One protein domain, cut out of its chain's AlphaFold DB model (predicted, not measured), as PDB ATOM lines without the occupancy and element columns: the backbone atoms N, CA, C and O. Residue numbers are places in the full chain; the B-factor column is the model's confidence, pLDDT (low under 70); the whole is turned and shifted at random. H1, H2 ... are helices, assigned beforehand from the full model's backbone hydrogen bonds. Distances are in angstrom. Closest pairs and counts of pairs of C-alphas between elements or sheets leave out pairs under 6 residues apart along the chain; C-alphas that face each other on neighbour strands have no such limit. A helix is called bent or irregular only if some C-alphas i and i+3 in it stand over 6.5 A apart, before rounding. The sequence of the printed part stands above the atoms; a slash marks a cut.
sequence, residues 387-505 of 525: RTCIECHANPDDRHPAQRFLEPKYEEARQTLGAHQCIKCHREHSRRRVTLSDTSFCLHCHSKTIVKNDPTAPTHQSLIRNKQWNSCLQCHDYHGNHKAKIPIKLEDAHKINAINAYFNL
ATOM      1  N   ARG A 387     -19.195  -6.780  26.679       87.75
ATOM      2  CA  ARG A 387     -19.506  -5.420  27.124       87.75
ATOM      3  C   ARG A 387     -20.019  -4.564  25.966       87.75
ATOM      4  O   ARG A 387     -21.043  -3.913  26.135       87.75
ATOM      5  N   THR A 388     -19.379  -4.629  24.798       88.44
ATOM      6  CA  THR A 388     -19.833  -3.908  23.598       88.44
ATOM      7  C   THR A 388     -21.253  -4.312  23.197       88.44
ATOM      8  O   THR A 388     -22.072  -3.456  22.877       88.44
ATOM      9  N   CYS A 389     -21.590  -5.602  23.283       89.12
ATOM     10  CA  CYS A 389     -22.949  -6.070  23.003       89.12
ATOM     11  C   CYS A 389     -23.966  -5.511  24.014       89.12
ATOM     12  O   CYS A 389     -25.026  -5.027  23.623       89.12
ATOM     13  N   ILE A 390     -23.640  -5.545  25.310       88.50
ATOM     14  CA  ILE A 390     -24.532  -5.088  26.390       88.50
ATOM     15  C   ILE A 390     -24.765  -3.574  26.330       88.50
ATOM     16  O   ILE A 390     -25.861  -3.118  26.638       88.50
ATOM     17  N   GLU A 391     -23.791  -2.774  25.890       88.56
ATOM     18  CA  GLU A 391     -23.967  -1.319  25.760       88.56
ATOM     19  C   GLU A 391     -25.177  -0.956  24.872       88.56
ATOM     20  O   GLU A 391     -25.938  -0.040  25.220       88.56
ATOM     21  N   CYS A 392     -25.418  -1.736  23.809       87.38
ATOM     22  CA  CYS A 392     -26.557  -1.595  22.896       87.38
ATOM     23  C   CYS A 392     -27.772  -2.466  23.263       87.38
ATOM     24  O   CYS A 392     -28.902  -2.018  23.074       87.38
ATOM     25  N   HIS A 393     -27.560  -3.680  23.785       88.25
ATOM     26  CA  HIS A 393     -28.604  -4.693  24.017       88.25
ATOM     27  C   HIS A 393     -28.948  -4.938  25.492       88.25
ATOM     28  O   HIS A 393     -29.555  -5.956  25.808       88.25
ATOM     29  N   ALA A 394     -28.552  -4.046  26.403       86.62
ATOM     30  CA  ALA A 394     -28.848  -4.196  27.824       86.62
ATOM     31  C   ALA A 394     -30.339  -4.479  28.064       86.62
ATOM     32  O   ALA A 394     -31.203  -3.693  27.673       86.62
ATOM     33  N   ASN A 395     -30.603  -5.582  28.759       87.81
ATOM     34  CA  ASN A 395     -31.909  -5.927  29.285       87.81
ATOM     35  C   ASN A 395     -31.783  -6.020  30.820       87.81
ATOM     36  O   ASN A 395     -31.038  -6.875  31.304       87.81
ATOM     37  N   PRO A 396     -32.445  -5.138  31.591       84.25
ATOM     38  CA  PRO A 396     -32.402  -5.193  33.053       84.25
ATOM     39  C   PRO A 396     -33.055  -6.466  33.614       84.25
ATOM     40  O   PRO A 396     -32.655  -6.929  34.678       84.25
ATOM     41  N   ASP A 397     -33.991  -7.060  32.871       86.06
ATOM     42  CA  ASP A 397     -34.725  -8.273  33.232       86.06
ATOM     43  C   ASP A 397     -34.188  -9.515  32.499       86.06
ATOM     44  O   ASP A 397     -34.899 -10.511  32.325       86.06
ATOM     45  N   ASP A 398     -32.926  -9.466  32.048       87.38
ATOM     46  CA  ASP A 398     -32.269 -10.609  31.419       87.38
ATOM     47  C   ASP A 398     -32.258 -11.798  32.389       87.38
ATOM     48  O   ASP A 398     -31.778 -11.719  33.524       87.38
ATOM     49  N   ARG A 399     -32.792 -12.929  31.931       86.19
ATOM     50  CA  ARG A 399     -32.846 -14.169  32.713       86.19
ATOM     51  C   ARG A 399     -31.503 -14.908  32.696       86.19
ATOM     52  O   ARG A 399     -31.237 -15.689  33.612       86.19
ATOM     53  N   HIS A 400     -30.644 -14.619  31.714       86.06
ATOM     54  CA  HIS A 400     -29.286 -15.148  31.550       86.06
ATOM     55  C   HIS A 400     -28.242 -14.025  31.362       86.06
ATOM     56  O   HIS A 400     -27.537 -13.992  30.348       86.06
ATOM     57  N   PRO A 401     -28.066 -13.125  32.348       88.12
ATOM     58  CA  PRO A 401     -27.106 -12.037  32.234       88.12
ATOM     59  C   PRO A 401     -25.672 -12.580  32.263       88.12
ATOM     60  O   PRO A 401     -25.322 -13.424  33.094       88.12
ATOM     61  N   ALA A 402     -24.805 -12.029  31.407       85.50
ATOM     62  CA  ALA A 402     -23.414 -12.472  31.259       85.50
ATOM     63  C   ALA A 402     -22.626 -12.509  32.586       85.50
ATOM     64  O   ALA A 402     -21.748 -13.350  32.768       85.50
ATOM     65  N   GLN A 403     -22.960 -11.625  33.532       85.50
ATOM     66  CA  GLN A 403     -22.299 -11.526  34.836       85.50
ATOM     67  C   GLN A 403     -22.493 -12.770  35.715       85.50
ATOM     68  O   GLN A 403     -21.556 -13.152  36.409       85.50
ATOM     69  N   ARG A 404     -23.649 -13.453  35.654       83.56
ATOM     70  CA  ARG A 404     -23.890 -14.681  36.444       83.56
ATOM     71  C   ARG A 404     -22.933 -15.811  36.075       83.56
ATOM     72  O   ARG A 404     -22.559 -16.622  36.913       83.56
ATOM     73  N   PHE A 405     -22.478 -15.842  34.827       84.25
ATOM     74  CA  PHE A 405     -21.513 -16.844  34.386       84.25
ATOM     75  C   PHE A 405     -20.113 -16.596  34.952       84.25
ATOM     76  O   PHE A 405     -19.319 -17.529  34.999       84.25
ATOM     77  N   LEU A 406     -19.796 -15.373  35.392       86.19
ATOM     78  CA  LEU A 406     -18.476 -15.020  35.926       86.19
ATOM     79  C   LEU A 406     -18.242 -15.527  37.357       86.19
ATOM     80  O   LEU A 406     -17.116 -15.428  37.840       86.19
ATOM     81  N   GLU A 407     -19.249 -16.114  38.015       86.56
ATOM     82  CA  GLU A 407     -19.068 -16.753  39.322       86.56
ATOM     83  C   GLU A 407     -17.940 -17.816  39.266       86.56
ATOM     84  O   GLU A 407     -17.916 -18.629  38.334       86.56
ATOM     85  N   PRO A 408     -17.013 -17.862  40.248       86.88
ATOM     86  CA  PRO A 408     -15.839 -18.746  40.200       86.88
ATOM     87  C   PRO A 408     -16.159 -20.235  40.023       86.88
ATOM     88  O   PRO A 408     -15.440 -20.942  39.322       86.88
ATOM     89  N   LYS A 409     -17.279 -20.708  40.586       84.44
ATOM     90  CA  LYS A 409     -17.740 -22.106  40.461       84.44
ATOM     91  C   LYS A 409     -18.003 -22.554  39.015       84.44
ATOM     92  O   LYS A 409     -18.120 -23.748  38.773       84.44
ATOM     93  N   TYR A 410     -18.115 -21.619  38.069       83.62
ATOM     94  CA  TYR A 410     -18.336 -21.903  36.651       83.62
ATOM     95  C   TYR A 410     -17.089 -21.677  35.781       83.62
ATOM     96  O   TYR A 410     -17.209 -21.708  34.560       83.62
ATOM     97  N   GLU A 411     -15.903 -21.442  36.359       85.69
ATOM     98  CA  GLU A 411     -14.666 -21.167  35.604       85.69
ATOM     99  C   GLU A 411     -14.356 -22.260  34.568       85.69
ATOM    100  O   GLU A 411     -14.180 -21.956  33.390       85.69
ATOM    101  N   GLU A 412     -14.389 -23.533  34.966       83.38
ATOM    102  CA  GLU A 412     -14.107 -24.671  34.077       83.38
ATOM    103  C   GLU A 412     -15.124 -24.775  32.922       83.38
ATOM    104  O   GLU A 412     -14.764 -24.889  31.743       83.38
ATOM    105  N   ALA A 413     -16.415 -24.627  33.237       80.94
ATOM    106  CA  ALA A 413     -17.481 -24.598  32.239       80.94
ATOM    107  C   ALA A 413     -17.350 -23.382  31.302       80.94
ATOM    108  O   ALA A 413     -17.611 -23.487  30.103       80.94
ATOM    109  N   ARG A 414     -16.901 -22.225  31.812       85.38
ATOM    110  CA  ARG A 414     -16.657 -21.016  31.012       85.38
ATOM    111  C   ARG A 414     -15.496 -21.176  30.046       85.38
ATOM    112  O   ARG A 414     -15.621 -20.693  28.921       85.38
ATOM    113  N   GLN A 415     -14.402 -21.804  30.467       82.12
ATOM    114  CA  GLN A 415     -13.244 -22.048  29.603       82.12
ATOM    115  C   GLN A 415     -13.607 -22.981  28.444       82.12
ATOM    116  O   GLN A 415     -13.187 -22.749  27.312       82.12
ATOM    117  N   THR A 416     -14.464 -23.967  28.713       79.56
ATOM    118  CA  THR A 416     -14.893 -24.959  27.723       79.56
ATOM    119  C   THR A 416     -15.971 -24.419  26.776       79.56
ATOM    120  O   THR A 416     -15.843 -24.512  25.557       79.56
ATOM    121  N   LEU A 417     -17.038 -23.823  27.317       80.50
ATOM    122  CA  LEU A 417     -18.239 -23.465  26.547       80.50
ATOM    123  C   LEU A 417     -18.244 -22.009  26.076       80.50
ATOM    124  O   LEU A 417     -18.877 -21.668  25.079       80.50
ATOM    125  N   GLY A 418     -17.573 -21.114  26.806       84.44
ATOM    126  CA  GLY A 418     -17.586 -19.682  26.513       84.44
ATOM    127  C   GLY A 418     -18.951 -19.005  26.705       84.44
ATOM    128  O   GLY A 418     -19.163 -17.938  26.145       84.44
ATOM    129  N   ALA A 419     -19.863 -19.568  27.507       83.06
ATOM    130  CA  ALA A 419     -21.243 -19.073  27.683       83.06
ATOM    131  C   ALA A 419     -21.361 -17.601  28.149       83.06
ATOM    132  O   ALA A 419     -22.373 -16.948  27.927       83.06
ATOM    133  N   HIS A 420     -20.304 -17.052  28.751       86.00
ATOM    134  CA  HIS A 420     -20.194 -15.645  29.152       86.00
ATOM    135  C   HIS A 420     -19.936 -14.678  27.973       86.00
ATOM    136  O   HIS A 420     -19.922 -13.456  28.154       86.00
ATOM    137  N   GLN A 421     -19.688 -15.204  26.770       88.75
ATOM    138  CA  GLN A 421     -19.387 -14.446  25.560       88.75
ATOM    139  C   GLN A 421     -20.575 -14.476  24.600       88.75
ATOM    140  O   GLN A 421     -20.847 -15.508  23.988       88.75
ATOM    141  N   CYS A 422     -21.232 -13.331  24.380       87.69
ATOM    142  CA  CYS A 422     -22.383 -13.238  23.468       87.69
ATOM    143  C   CYS A 422     -22.070 -13.808  22.074       87.69
ATOM    144  O   CYS A 422     -22.880 -14.526  21.495       87.69
ATOM    145  N   ILE A 423     -20.855 -13.563  21.568       87.94
ATOM    146  CA  ILE A 423     -20.395 -14.000  20.241       87.94
ATOM    147  C   ILE A 423     -20.213 -15.517  20.093       87.94
ATOM    148  O   ILE A 423     -20.029 -16.001  18.976       87.94
ATOM    149  N   LYS A 424     -20.245 -16.291  21.186       86.38
ATOM    150  CA  LYS A 424     -20.236 -17.759  21.101       86.38
ATOM    151  C   LYS A 424     -21.576 -18.286  20.599       86.38
ATOM    152  O   LYS A 424     -21.581 -19.247  19.837       86.38
ATOM    153  N   CYS A 425     -22.667 -17.597  20.936       85.12
ATOM    154  CA  CYS A 425     -24.019 -17.903  20.479       85.12
ATOM    155  C   CYS A 425     -24.408 -17.062  19.255       85.12
ATOM    156  O   CYS A 425     -24.950 -17.592  18.287       85.12
ATOM    157  N   HIS A 426     -24.081 -15.770  19.260       87.38
ATOM    158  CA  HIS A 426     -24.532 -14.762  18.297       87.38
ATOM    159  C   HIS A 426     -23.375 -14.257  17.423       87.38
ATOM    160  O   HIS A 426     -22.913 -13.127  17.574       87.38
ATOM    161  N   ARG A 427     -22.852 -15.092  16.517       87.81
ATOM    162  CA  ARG A 427     -21.793 -14.640  15.597       87.81
ATOM    163  C   ARG A 427     -22.368 -13.679  14.560       87.81
ATOM    164  O   ARG A 427     -23.242 -14.058  13.786       87.81
ATOM    165  N   GLU A 428     -21.829 -12.466  14.522       84.38
ATOM    166  CA  GLU A 428     -22.345 -11.363  13.703       84.38
ATOM    167  C   GLU A 428     -22.215 -11.593  12.189       84.38
ATOM    168  O   GLU A 428     -23.126 -11.298  11.431       84.38
ATOM    169  N   HIS A 429     -21.115 -12.201  11.742       87.75
ATOM    170  CA  HIS A 429     -20.819 -12.413  10.318       87.75
ATOM    171  C   HIS A 429     -21.303 -13.773   9.796       87.75
ATOM    172  O   HIS A 429     -20.605 -14.437   9.030       87.75
ATOM    173  N   SER A 430     -22.456 -14.241  10.272       84.44
ATOM    174  CA  SER A 430     -22.971 -15.581   9.959       84.44
ATOM    175  C   SER A 430     -24.329 -15.585   9.265       84.44
ATOM    176  O   SER A 430     -24.786 -16.652   8.849       84.44
ATOM    177  N   ARG A 431     -24.969 -14.414   9.123       83.62
ATOM    178  CA  ARG A 431     -26.334 -14.266   8.599       83.62
ATOM    179  C   ARG A 431     -27.372 -15.093   9.383       83.62
ATOM    180  O   ARG A 431     -28.333 -15.594   8.804       83.62
ATOM    181  N   ARG A 432     -27.176 -15.274  10.694       86.19
ATOM    182  CA  ARG A 432     -28.053 -16.059  11.584       86.19
ATOM    183  C   ARG A 432     -28.192 -15.370  12.932       86.19
ATOM    184  O   ARG A 432     -27.219 -14.862  13.475       86.19
ATOM    185  N   ARG A 433     -29.385 -15.412  13.532       86.00
ATOM    186  CA  ARG A 433     -29.607 -14.832  14.869       86.00
ATOM    187  C   ARG A 433     -28.817 -15.584  15.935       86.00
ATOM    188  O   ARG A 433     -28.270 -14.953  16.828       86.00
ATOM    189  N   VAL A 434     -28.757 -16.912  15.838       87.56
ATOM    190  CA  VAL A 434     -28.005 -17.798  16.738       87.56
ATOM    191  C   VAL A 434     -27.269 -18.834  15.892       87.56
ATOM    192  O   VAL A 434     -27.819 -19.375  14.936       87.56
ATOM    193  N   THR A 435     -26.008 -19.089  16.229       80.69
ATOM    194  CA  THR A 435     -25.089 -19.966  15.482       80.69
ATOM    195  C   THR A 435     -24.767 -21.280  16.172       80.69
ATOM    196  O   THR A 435     -24.217 -22.171  15.529       80.69
ATOM    197  N   LEU A 436     -25.117 -21.421  17.449       74.00
ATOM    198  CA  LEU A 436     -25.001 -22.696  18.143       74.00
ATOM    199  C   LEU A 436     -26.103 -23.636  17.659       74.00
ATOM    200  O   LEU A 436     -27.285 -23.335  17.791       74.00
ATOM    201  N   SER A 437     -25.691 -24.765  17.090       61.00
ATOM    202  CA  SER A 437     -26.581 -25.846  16.664       61.00
ATOM    203  C   SER A 437     -26.857 -26.863  17.771       61.00
ATOM    204  O   SER A 437     -27.842 -27.586  17.683       61.00
ATOM    205  N   ASP A 438     -25.994 -26.929  18.790       67.81
ATOM    206  CA  ASP A 438     -26.133 -27.857  19.910       67.81
ATOM    207  C   ASP A 438     -26.608 -27.122  21.166       67.81
ATOM    208  O   ASP A 438     -25.955 -26.213  21.683       67.81
ATOM    209  N   THR A 439     -27.776 -27.531  21.641       66.69
ATOM    210  CA  THR A 439     -28.470 -26.969  22.798       66.69
ATOM    211  C   THR A 439     -28.208 -27.770  24.075       66.69
ATOM    212  O   THR A 439     -28.743 -27.444  25.131       66.69
ATOM    213  N   SER A 440     -27.331 -28.781  24.018       68.38
ATOM    214  CA  SER A 440     -26.884 -29.571  25.172       68.38
ATOM    215  C   SER A 440     -26.059 -28.765  26.189       68.38
ATOM    216  O   SER A 440     -25.898 -29.200  27.330       68.38
ATOM    217  N   PHE A 441     -25.612 -27.549  25.839       77.25
ATOM    218  CA  PHE A 441     -24.815 -26.678  26.716       77.25
ATOM    219  C   PHE A 441     -25.480 -26.405  28.076       77.25
ATOM    220  O   PHE A 441     -24.793 -26.207  29.080       77.25
ATOM    221  N   CYS A 442     -26.814 -26.424  28.125       79.62
ATOM    222  CA  CYS A 442     -27.593 -26.226  29.342       79.62
ATOM    223  C   CYS A 442     -27.251 -27.253  30.425       79.62
ATOM    224  O   CYS A 442     -27.272 -26.911  31.607       79.62
ATOM    225  N   LEU A 443     -26.885 -28.487  30.048       84.56
ATOM    226  CA  LEU A 443     -26.620 -29.572  30.996       84.56
ATOM    227  C   LEU A 443     -25.474 -29.240  31.952       84.56
ATOM    228  O   LEU A 443     -25.509 -29.626  33.121       84.56
ATOM    229  N   HIS A 444     -24.477 -28.489  31.481       81.44
ATOM    230  CA  HIS A 444     -23.288 -28.175  32.266       81.44
ATOM    231  C   HIS A 444     -23.597 -27.287  33.475       81.44
ATOM    232  O   HIS A 444     -22.896 -27.367  34.479       81.44
ATOM    233  N   CYS A 445     -24.677 -26.504  33.411       81.94
ATOM    234  CA  CYS A 445     -25.103 -25.634  34.509       81.94
ATOM    235  C   CYS A 445     -26.413 -26.099  35.170       81.94
ATOM    236  O   CYS A 445     -26.601 -25.889  36.366       81.94
ATOM    237  N   HIS A 446     -27.307 -26.754  34.422       86.38
ATOM    238  CA  HIS A 446     -28.674 -27.072  34.858       86.38
ATOM    239  C   HIS A 446     -28.947 -28.562  35.095       86.38
ATOM    240  O   HIS A 446     -30.055 -28.921  35.487       86.38
ATOM    241  N   SER A 447     -27.961 -29.453  34.927       86.44
ATOM    242  CA  SER A 447     -28.133 -30.901  35.180       86.44
ATOM    243  C   SER A 447     -28.625 -31.244  36.588       86.44
ATOM    244  O   SER A 447     -29.205 -32.308  36.789       86.44
ATOM    245  N   LYS A 448     -28.420 -30.347  37.558       87.19
ATOM    246  CA  LYS A 448     -28.836 -30.510  38.959       87.19
ATOM    247  C   LYS A 448     -30.020 -29.616  39.354       87.19
ATOM    248  O   LYS A 448     -30.299 -29.470  40.540       87.19
ATOM    249  N   THR A 449     -30.686 -28.967  38.398       86.69
ATOM    250  CA  THR A 449     -31.803 -28.060  38.694       86.69
ATOM    251  C   THR A 449     -33.007 -28.827  39.248       86.69
ATOM    252  O   THR A 449     -33.441 -29.823  38.675       86.69
ATOM    253  N   ILE A 450     -33.560 -28.333  40.360       88.06
ATOM    254  CA  ILE A 450     -34.779 -28.849  40.991       88.06
ATOM    255  C   ILE A 450     -35.762 -27.685  41.120       88.06
ATOM    256  O   ILE A 450     -35.463 -26.689  41.780       88.06
ATOM    257  N   VAL A 451     -36.930 -27.816  40.494       89.25
ATOM    258  CA  VAL A 451     -38.024 -26.842  40.591       89.25
ATOM    259  C   VAL A 451     -39.012 -27.347  41.639       89.25
ATOM    260  O   VAL A 451     -39.558 -28.441  41.511       89.25
ATOM    261  N   LYS A 452     -39.214 -26.578  42.713       89.88
ATOM    262  CA  LYS A 452     -40.193 -26.923  43.755       89.88
ATOM    263  C   LYS A 452     -41.609 -26.713  43.218       89.88
ATOM    264  O   LYS A 452     -41.863 -25.676  42.615       89.88
ATOM    265  N   ASN A 453     -42.510 -27.658  43.492       89.94
ATOM    266  CA  ASN A 453     -43.911 -27.629  43.045       89.94
ATOM    267  C   ASN A 453     -44.039 -27.374  41.537       89.94
ATOM    268  O   ASN A 453     -44.779 -26.491  41.118       89.94
ATOM    269  N   ASP A 454     -43.264 -28.115  40.741       91.56
ATOM    270  CA  ASP A 454     -43.190 -27.946  39.293       91.56
ATOM    271  C   ASP A 454     -44.551 -28.230  38.628       91.56
ATOM    272  O   ASP A 454     -44.971 -29.389  38.590       91.56
ATOM    273  N   PRO A 455     -45.252 -27.206  38.103       90.31
ATOM    274  CA  PRO A 455     -46.574 -27.391  37.518       90.31
ATOM    275  C   PRO A 455     -46.504 -27.960  36.094       90.31
ATOM    276  O   PRO A 455     -47.547 -28.162  35.475       90.31
ATOM    277  N   THR A 456     -45.300 -28.157  35.541       92.12
ATOM    278  CA  THR A 456     -45.111 -28.488  34.127       92.12
ATOM    279  C   THR A 456     -45.355 -29.957  33.795       92.12
ATOM    280  O   THR A 456     -45.151 -30.856  34.613       92.12
ATOM    281  N   ALA A 457     -45.777 -30.211  32.554       91.00
ATOM    282  CA  ALA A 457     -45.995 -31.554  32.025       91.00
ATOM    283  C   ALA A 457     -45.268 -31.739  30.675       91.00
ATOM    284  O   ALA A 457     -45.667 -31.119  29.682       91.00
ATOM    285  N   PRO A 458     -44.233 -32.603  30.585       92.06
ATOM    286  CA  PRO A 458     -43.539 -33.295  31.681       92.06
ATOM    287  C   PRO A 458     -42.741 -32.328  32.573       92.06
ATOM    288  O   PRO A 458     -42.356 -31.251  32.125       92.06
ATOM    289  N   THR A 459     -42.452 -32.738  33.813       93.44
ATOM    290  CA  THR A 459     -41.682 -31.918  34.766       93.44
ATOM    291  C   THR A 459     -40.243 -31.687  34.293       93.44
ATOM    292  O   THR A 459     -39.661 -32.521  33.588       93.44
ATOM    293  N   HIS A 460     -39.606 -30.607  34.752       93.69
ATOM    294  CA  HIS A 460     -38.197 -30.305  34.474       93.69
ATOM    295  C   HIS A 460     -37.278 -31.470  34.866       93.69
ATOM    296  O   HIS A 460     -36.353 -31.809  34.131       93.69
ATOM    297  N   GLN A 461     -37.554 -32.137  35.993       92.44
ATOM    298  CA  GLN A 461     -36.769 -33.293  36.431       92.44
ATOM    299  C   GLN A 461     -36.899 -34.479  35.462       92.44
ATOM    300  O   GLN A 461     -35.911 -35.173  35.210       92.44
ATOM    301  N   SER A 462     -38.091 -34.701  34.897       92.38
ATOM    302  CA  SER A 462     -38.306 -35.721  33.868       92.38
ATOM    303  C   SER A 462     -37.548 -35.381  32.583       92.38
ATOM    304  O   SER A 462     -36.870 -36.246  32.028       92.38
ATOM    305  N   LEU A 463     -37.605 -34.123  32.134       91.94
ATOM    306  CA  LEU A 463     -36.886 -33.655  30.943       91.94
ATOM    307  C   LEU A 463     -35.366 -33.816  31.091       91.94
ATOM    308  O   LEU A 463     -34.708 -34.337  30.188       91.94
ATOM    309  N   ILE A 464     -34.813 -33.433  32.248       91.19
ATOM    310  CA  ILE A 464     -33.384 -33.569  32.563       91.19
ATOM    311  C   ILE A 464     -32.971 -35.047  32.593       91.19
ATOM    312  O   ILE A 464     -31.975 -35.415  31.966       91.19
ATOM    313  N   ARG A 465     -33.743 -35.912  33.272       90.81
ATOM    314  CA  ARG A 465     -33.469 -37.360  33.359       90.81
ATOM    315  C   ARG A 465     -33.436 -38.015  31.978       90.81
ATOM    316  O   ARG A 465     -32.550 -38.819  31.704       90.81
ATOM    317  N   ASN A 466     -34.358 -37.620  31.107       92.06
ATOM    318  CA  ASN A 466     -34.462 -38.129  29.741       92.06
ATOM    319  C   ASN A 466     -33.501 -37.431  28.760       92.06
ATOM    320  O   ASN A 466     -33.551 -37.704  27.564       92.06
ATOM    321  N   LYS A 467     -32.632 -36.526  29.244       90.50
ATOM    322  CA  LYS A 467     -31.675 -35.741  28.444       90.50
ATOM    323  C   LYS A 467     -32.333 -34.929  27.317       90.50
ATOM    324  O   LYS A 467     -31.698 -34.646  26.302       90.50
ATOM    325  N   GLN A 468     -33.587 -34.513  27.492       89.44
ATOM    326  CA  GLN A 468     -34.362 -33.770  26.492       89.44
ATOM    327  C   GLN A 468     -34.011 -32.270  26.485       89.44
ATOM    328  O   GLN A 468     -34.887 -31.418  26.505       89.44
ATOM    329  N   TRP A 469     -32.725 -31.916  26.435       87.06
ATOM    330  CA  TRP A 469     -32.238 -30.531  26.584       87.06
ATOM    331  C   TRP A 469     -32.746 -29.552  25.518       87.06
ATOM    332  O   TRP A 469     -32.864 -28.353  25.767       87.06
ATOM    333  N   ASN A 470     -33.118 -30.061  24.344       84.38
ATOM    334  CA  ASN A 470     -33.648 -29.244  23.251       84.38
ATOM    335  C   ASN A 470     -35.043 -28.677  23.576       84.38
ATOM    336  O   ASN A 470     -35.441 -27.673  22.983       84.38
ATOM    337  N   SER A 471     -35.774 -29.275  24.529       88.00
ATOM    338  CA  SER A 471     -37.105 -28.803  24.930       88.00
ATOM    339  C   SER A 471     -37.059 -27.468  25.672       88.00
ATOM    340  O   SER A 471     -38.029 -26.713  25.640       88.00
ATOM    341  N   CYS A 472     -35.927 -27.119  26.293       87.44
ATOM    342  CA  CYS A 472     -35.802 -25.886  27.066       87.44
ATOM    343  C   CYS A 472     -36.055 -24.639  26.203       87.44
ATOM    344  O   CYS A 472     -36.739 -23.719  26.640       87.44
ATOM    345  N   LEU A 473     -35.572 -24.624  24.955       85.31
ATOM    346  CA  LEU A 473     -35.801 -23.525  24.003       85.31
ATOM    347  C   LEU A 473     -37.234 -23.450  23.472       85.31
ATOM    348  O   LEU A 473     -37.657 -22.393  22.998       85.31
ATOM    349  N   GLN A 474     -37.963 -24.565  23.536       88.81
ATOM    350  CA  GLN A 474     -39.364 -24.642  23.124       88.81
ATOM    351  C   GLN A 474     -40.266 -23.880  24.092       88.81
ATOM    352  O   GLN A 474     -41.205 -23.215  23.652       88.81
ATOM    353  N   CYS A 475     -39.950 -23.939  25.388       88.69
ATOM    354  CA  CYS A 475     -40.735 -23.302  26.445       88.69
ATOM    355  C   CYS A 475     -40.175 -21.941  26.883       88.69
ATOM    356  O   CYS A 475     -40.942 -21.057  27.265       88.69
ATOM    357  N   HIS A 476     -38.852 -21.753  26.849       87.75
ATOM    358  CA  HIS A 476     -38.205 -20.564  27.399       87.75
ATOM    359  C   HIS A 476     -37.575 -19.667  26.336       87.75
ATOM    360  O   HIS A 476     -36.779 -20.095  25.501       87.75
ATOM    361  N   ASP A 477     -37.849 -18.371  26.476       86.31
ATOM    362  CA  ASP A 477     -36.989 -17.307  25.969       86.31
ATOM    363  C   ASP A 477     -35.849 -17.064  26.974       86.31
ATOM    364  O   ASP A 477     -36.095 -16.647  28.113       86.31
ATOM    365  N   TYR A 478     -34.614 -17.340  26.548       83.31
ATOM    366  CA  TYR A 478     -33.415 -17.316  27.392       83.31
ATOM    367  C   TYR A 478     -33.097 -15.936  27.950       83.31
ATOM    368  O   TYR A 478     -32.711 -15.839  29.113       83.31
ATOM    369  N   HIS A 479     -33.278 -14.894  27.140       87.19
ATOM    370  CA  HIS A 479     -33.001 -13.517  27.546       87.19
ATOM    371  C   HIS A 479     -34.264 -12.775  27.983       87.19
ATOM    372  O   HIS A 479     -34.167 -11.672  28.505       87.19
ATOM    373  N   GLY A 480     -35.450 -13.364  27.798       86.94
ATOM    374  CA  GLY A 480     -36.718 -12.728  28.169       86.94
ATOM    375  C   GLY A 480     -37.016 -11.468  27.351       86.94
ATOM    376  O   GLY A 480     -37.623 -10.529  27.857       86.94
ATOM    377  N   ASN A 481     -36.582 -11.430  26.090       86.38
ATOM    378  CA  ASN A 481     -36.745 -10.270  25.218       86.38
ATOM    379  C   ASN A 481     -38.159 -10.143  24.633       86.38
ATOM    380  O   ASN A 481     -38.478  -9.111  24.036       86.38
ATOM    381  N   HIS A 482     -39.007 -11.159  24.788       88.25
ATOM    382  CA  HIS A 482     -40.334 -11.217  24.182       88.25
ATOM    383  C   HIS A 482     -41.476 -11.229  25.195       88.25
ATOM    384  O   HIS A 482     -41.379 -11.794  26.286       88.25
ATOM    385  N   LYS A 483     -42.622 -10.683  24.778       80.81
ATOM    386  CA  LYS A 483     -43.895 -10.764  25.502       80.81
ATOM    387  C   LYS A 483     -44.563 -12.120  25.264       80.81
ATOM    388  O   LYS A 483     -45.642 -12.194  24.682       80.81
ATOM    389  N   ALA A 484     -43.902 -13.189  25.705       79.31
ATOM    390  CA  ALA A 484     -44.382 -14.564  25.611       79.31
ATOM    391  C   ALA A 484     -44.829 -15.088  26.983       79.31
ATOM    392  O   ALA A 484     -44.159 -14.865  27.995       79.31
ATOM    393  N   LYS A 485     -45.944 -15.826  27.018       82.81
ATOM    394  CA  LYS A 485     -46.308 -16.643  28.183       82.81
ATOM    395  C   LYS A 485     -45.529 -17.953  28.116       82.81
ATOM    396  O   LYS A 485     -45.474 -18.571  27.058       82.81
ATOM    397  N   ILE A 486     -44.937 -18.362  29.234       87.81
ATOM    398  CA  ILE A 486     -44.219 -19.637  29.323       87.81
ATOM    399  C   ILE A 486     -45.271 -20.759  29.357       87.81
ATOM    400  O   ILE A 486     -46.148 -20.714  30.224       87.81
ATOM    401  N   PRO A 487     -45.230 -21.727  28.426       90.38
ATOM    402  CA  PRO A 487     -46.170 -22.838  28.405       90.38
ATOM    403  C   PRO A 487     -45.907 -23.772  29.592       90.38
ATOM    404  O   PRO A 487     -44.761 -24.012  29.970       90.38
ATOM    405  N   ILE A 488     -46.980 -24.303  30.178       91.56
ATOM    406  CA  ILE A 488     -46.896 -25.271  31.282       91.56
ATOM    407  C   ILE A 488     -46.753 -26.693  30.729       91.56
ATOM    408  O   ILE A 488     -46.076 -27.532  31.319       91.56
ATOM    409  N   LYS A 489     -47.344 -26.967  29.564       92.81
ATOM    410  CA  LYS A 489     -47.226 -28.255  28.892       92.81
ATOM    411  C   LYS A 489     -46.321 -28.150  27.675       92.81
ATOM    412  O   LYS A 489     -46.393 -27.180  26.924       92.81
ATOM    413  N   LEU A 490     -45.507 -29.176  27.441       89.94
ATOM    414  CA  LEU A 490     -44.596 -29.203  26.292       89.94
ATOM    415  C   LEU A 490     -45.341 -29.253  24.944       89.94
ATOM    416  O   LEU A 490     -44.809 -28.788  23.941       89.94
ATOM    417  N   GLU A 491     -46.571 -29.773  24.917       90.25
ATOM    418  CA  GLU A 491     -47.430 -29.782  23.721       90.25
ATOM    419  C   GLU A 491     -47.807 -28.372  23.237       90.25
ATOM    420  O   GLU A 491     -47.887 -28.136  22.033       90.25
ATOM    421  N   ASP A 492     -47.942 -27.424  24.171       90.75
ATOM    422  CA  ASP A 492     -48.264 -26.019  23.895       90.75
ATOM    423  C   ASP A 492     -47.012 -25.186  23.568       90.75
ATOM    424  O   ASP A 492     -47.097 -23.997  23.248       90.75
ATOM    425  N   ALA A 493     -45.829 -25.792  23.676       90.75
ATOM    426  CA  ALA A 493     -44.561 -25.126  23.448       90.75
ATOM    427  C   ALA A 493     -44.262 -24.930  21.958       90.75
ATOM    428  O   ALA A 493     -44.805 -25.591  21.068       90.75
ATOM    429  N   HIS A 494     -43.340 -24.018  21.656       90.50
ATOM    430  CA  HIS A 494     -42.948 -23.774  20.274       90.50
ATOM    431  C   HIS A 494     -42.292 -25.020  19.661       90.50
ATOM    432  O   HIS A 494     -41.416 -25.656  20.249       90.50
ATOM    433  N   LYS A 495     -42.665 -25.364  18.425       90.31
ATOM    434  CA  LYS A 495     -42.022 -26.467  17.696       90.31
ATOM    435  C   LYS A 495     -40.543 -26.150  17.468       90.31
ATOM    436  O   LYS A 495     -40.217 -25.072  16.970       90.31
ATOM    437  N   ILE A 496     -39.654 -27.107  17.738       86.00
ATOM    438  CA  ILE A 496     -38.200 -26.917  17.589       86.00
ATOM    439  C   ILE A 496     -37.800 -26.467  16.172       86.00
ATOM    440  O   ILE A 496     -36.944 -25.602  16.011       86.00
ATOM    441  N   ASN A 497     -38.495 -26.953  15.138       88.25
ATOM    442  CA  ASN A 497     -38.265 -26.532  13.753       88.25
ATOM    443  C   ASN A 497     -38.591 -25.049  13.524       88.25
ATOM    444  O   ASN A 497     -37.887 -24.384  12.769       88.25
ATOM    445  N   ALA A 498     -39.617 -24.511  14.192       89.38
ATOM    446  CA  ALA A 498     -39.953 -23.091  14.106       89.38
ATOM    447  C   ALA A 498     -38.882 -22.219  14.781       89.38
ATOM    448  O   ALA A 498     -38.550 -21.149  14.275       89.38
ATOM    449  N   ILE A 499     -38.288 -22.702  15.875       87.81
ATOM    450  CA  ILE A 499     -37.182 -22.027  16.569       87.81
ATOM    451  C   ILE A 499     -35.912 -22.052  15.720       87.81
ATOM    452  O   ILE A 499     -35.290 -21.014  15.507       87.81
ATOM    453  N   ASN A 500     -35.563 -23.208  15.154       88.31
ATOM    454  CA  ASN A 500     -34.418 -23.330  14.254       88.31
ATOM    455  C   ASN A 500     -34.591 -22.461  12.999       88.31
ATOM    456  O   ASN A 500     -33.638 -21.826  12.547       88.31
ATOM    457  N   ALA A 501     -35.806 -22.385  12.447       89.75
ATOM    458  CA  ALA A 501     -36.113 -21.477  11.348       89.75
ATOM    459  C   ALA A 501     -35.943 -20.009  11.774       89.75
ATOM    460  O   ALA A 501     -35.338 -19.229  11.045       89.75
ATOM    461  N   TYR A 502     -36.407 -19.632  12.967       88.44
ATOM    462  CA  TYR A 502     -36.221 -18.285  13.514       88.44
ATOM    463  C   TYR A 502     -34.744 -17.918  13.706       88.44
ATOM    464  O   TYR A 502     -34.322 -16.818  13.335       88.44
ATOM    465  N   PHE A 503     -33.930 -18.845  14.216       88.25
ATOM    466  CA  PHE A 503     -32.478 -18.668  14.298       88.25
ATOM    467  C   PHE A 503     -31.846 -18.475  12.915       88.25
ATOM    468  O   PHE A 503     -30.941 -17.653  12.768       88.25
ATOM    469  N   ASN A 504     -32.409 -19.117  11.892       88.25
ATOM    470  CA  ASN A 504     -32.106 -18.909  10.475       88.25
ATOM    471  C   ASN A 504     -32.958 -17.798   9.820       88.25
ATOM    472  O   ASN A 504     -33.314 -17.888   8.648       88.25
ATOM    473  N   LEU A 505     -33.253 -16.729  10.566       85.50
ATOM    474  CA  LEU A 505     -33.876 -15.481  10.099       85.50
ATOM    475  C   LEU A 505     -35.372 -15.526   9.749       85.50
ATOM    476  O   LEU A 505     -35.905 -14.506   9.307       85.50
TER     477      LEU A 505
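This is residues 387 to 505 of the 525 residues of an uncharacterized protein of Betaproteobacteria bacterium HGW-Betaproteobacteria-22 (UniProt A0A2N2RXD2). Eight short helices, joined by tight and short links as well as three long loops, fall into two groups: H1 to H4 have few contacts with one another, while in the second group H7 packs crosswise on both H5 and H8, with H6 near it. The two groups come together where H5 runs beside H3, the longest helix, in the opposite direction. The printed part has 119 residues, with helices H1 to H8 in that order and no named strand; under half of the residues, 54, are in named elements, and the class is all helix. The whole is compact, with a radius of gyration of the C-alphas of 14.9 A and spans of 39 by 35 by 26 A.

H3, residues 408 to 417, and H5, residues 440 to 446, are close but not clearly touching, at a shallow tilt of 4 degrees, opposite ways; their closest C-alphas, of Ala 413 and His 444, are 6.8 A apart. H2, residues 402 to 406, is also close to H3 but not clearly touching, with the C-alphas of Phe 405 and Arg 414 closest at 7.2 A. H4, residues 422 to 425, is apart from H3, but only just, with a closest distance of 8.1 A. H1, residues 387 to 393, and H4 are close but not clearly touching, with the C-alphas of Cys 389 and Cys 422 closest at 7.2 A. H7, residues 469 to 475, touches H5 about perpendicular, at 83 degrees, with the C-alphas of Ser 440 and Trp 469 closest at 5.6 A. H8, residues 496 to 503, touches H7 about perpendicular, at 77 degrees, with the C-alphas of Gln 474 and Ile 496 closest at 6.1 A. H6, residues 460 to 465, is close to H7 but not clearly touching, with the C-alphas of Leu 463 and Trp 469 closest at 7.1 A. Every O i to N i+4 pair is within hydrogen-bond range in H6 and H8, against 2 of 3 in H1, 4 of 6 in H3, 0 of 1 in H2, 1 of 3 in H5 and 1 of 3 in H7; O i to N i+3 pairs within range are 2 of 2 in H2, 3 of 4 in H5 and 3 of 4 in H7, and H4 is too short for an i+4 pair.

H3 is 14.6 A long and irregular, with C-alphas 409 and 412 7.8 A apart; H7 is 11.2 A, H8 10.6 A and H5 10.2 A long. C-alpha 387 of H1 is at (-19.506, -5.420, 27.124), and C-alpha 503 of H8 at (-32.478, -18.668, 14.298).

The C-alphas farthest apart, of His 429 and Asn 453, are 42.8 A apart. The printed part has no cut. The links H4 to H5, H5 to H6 and H7 to H8 are long. Residues 437 to 440 have pLDDT under 70.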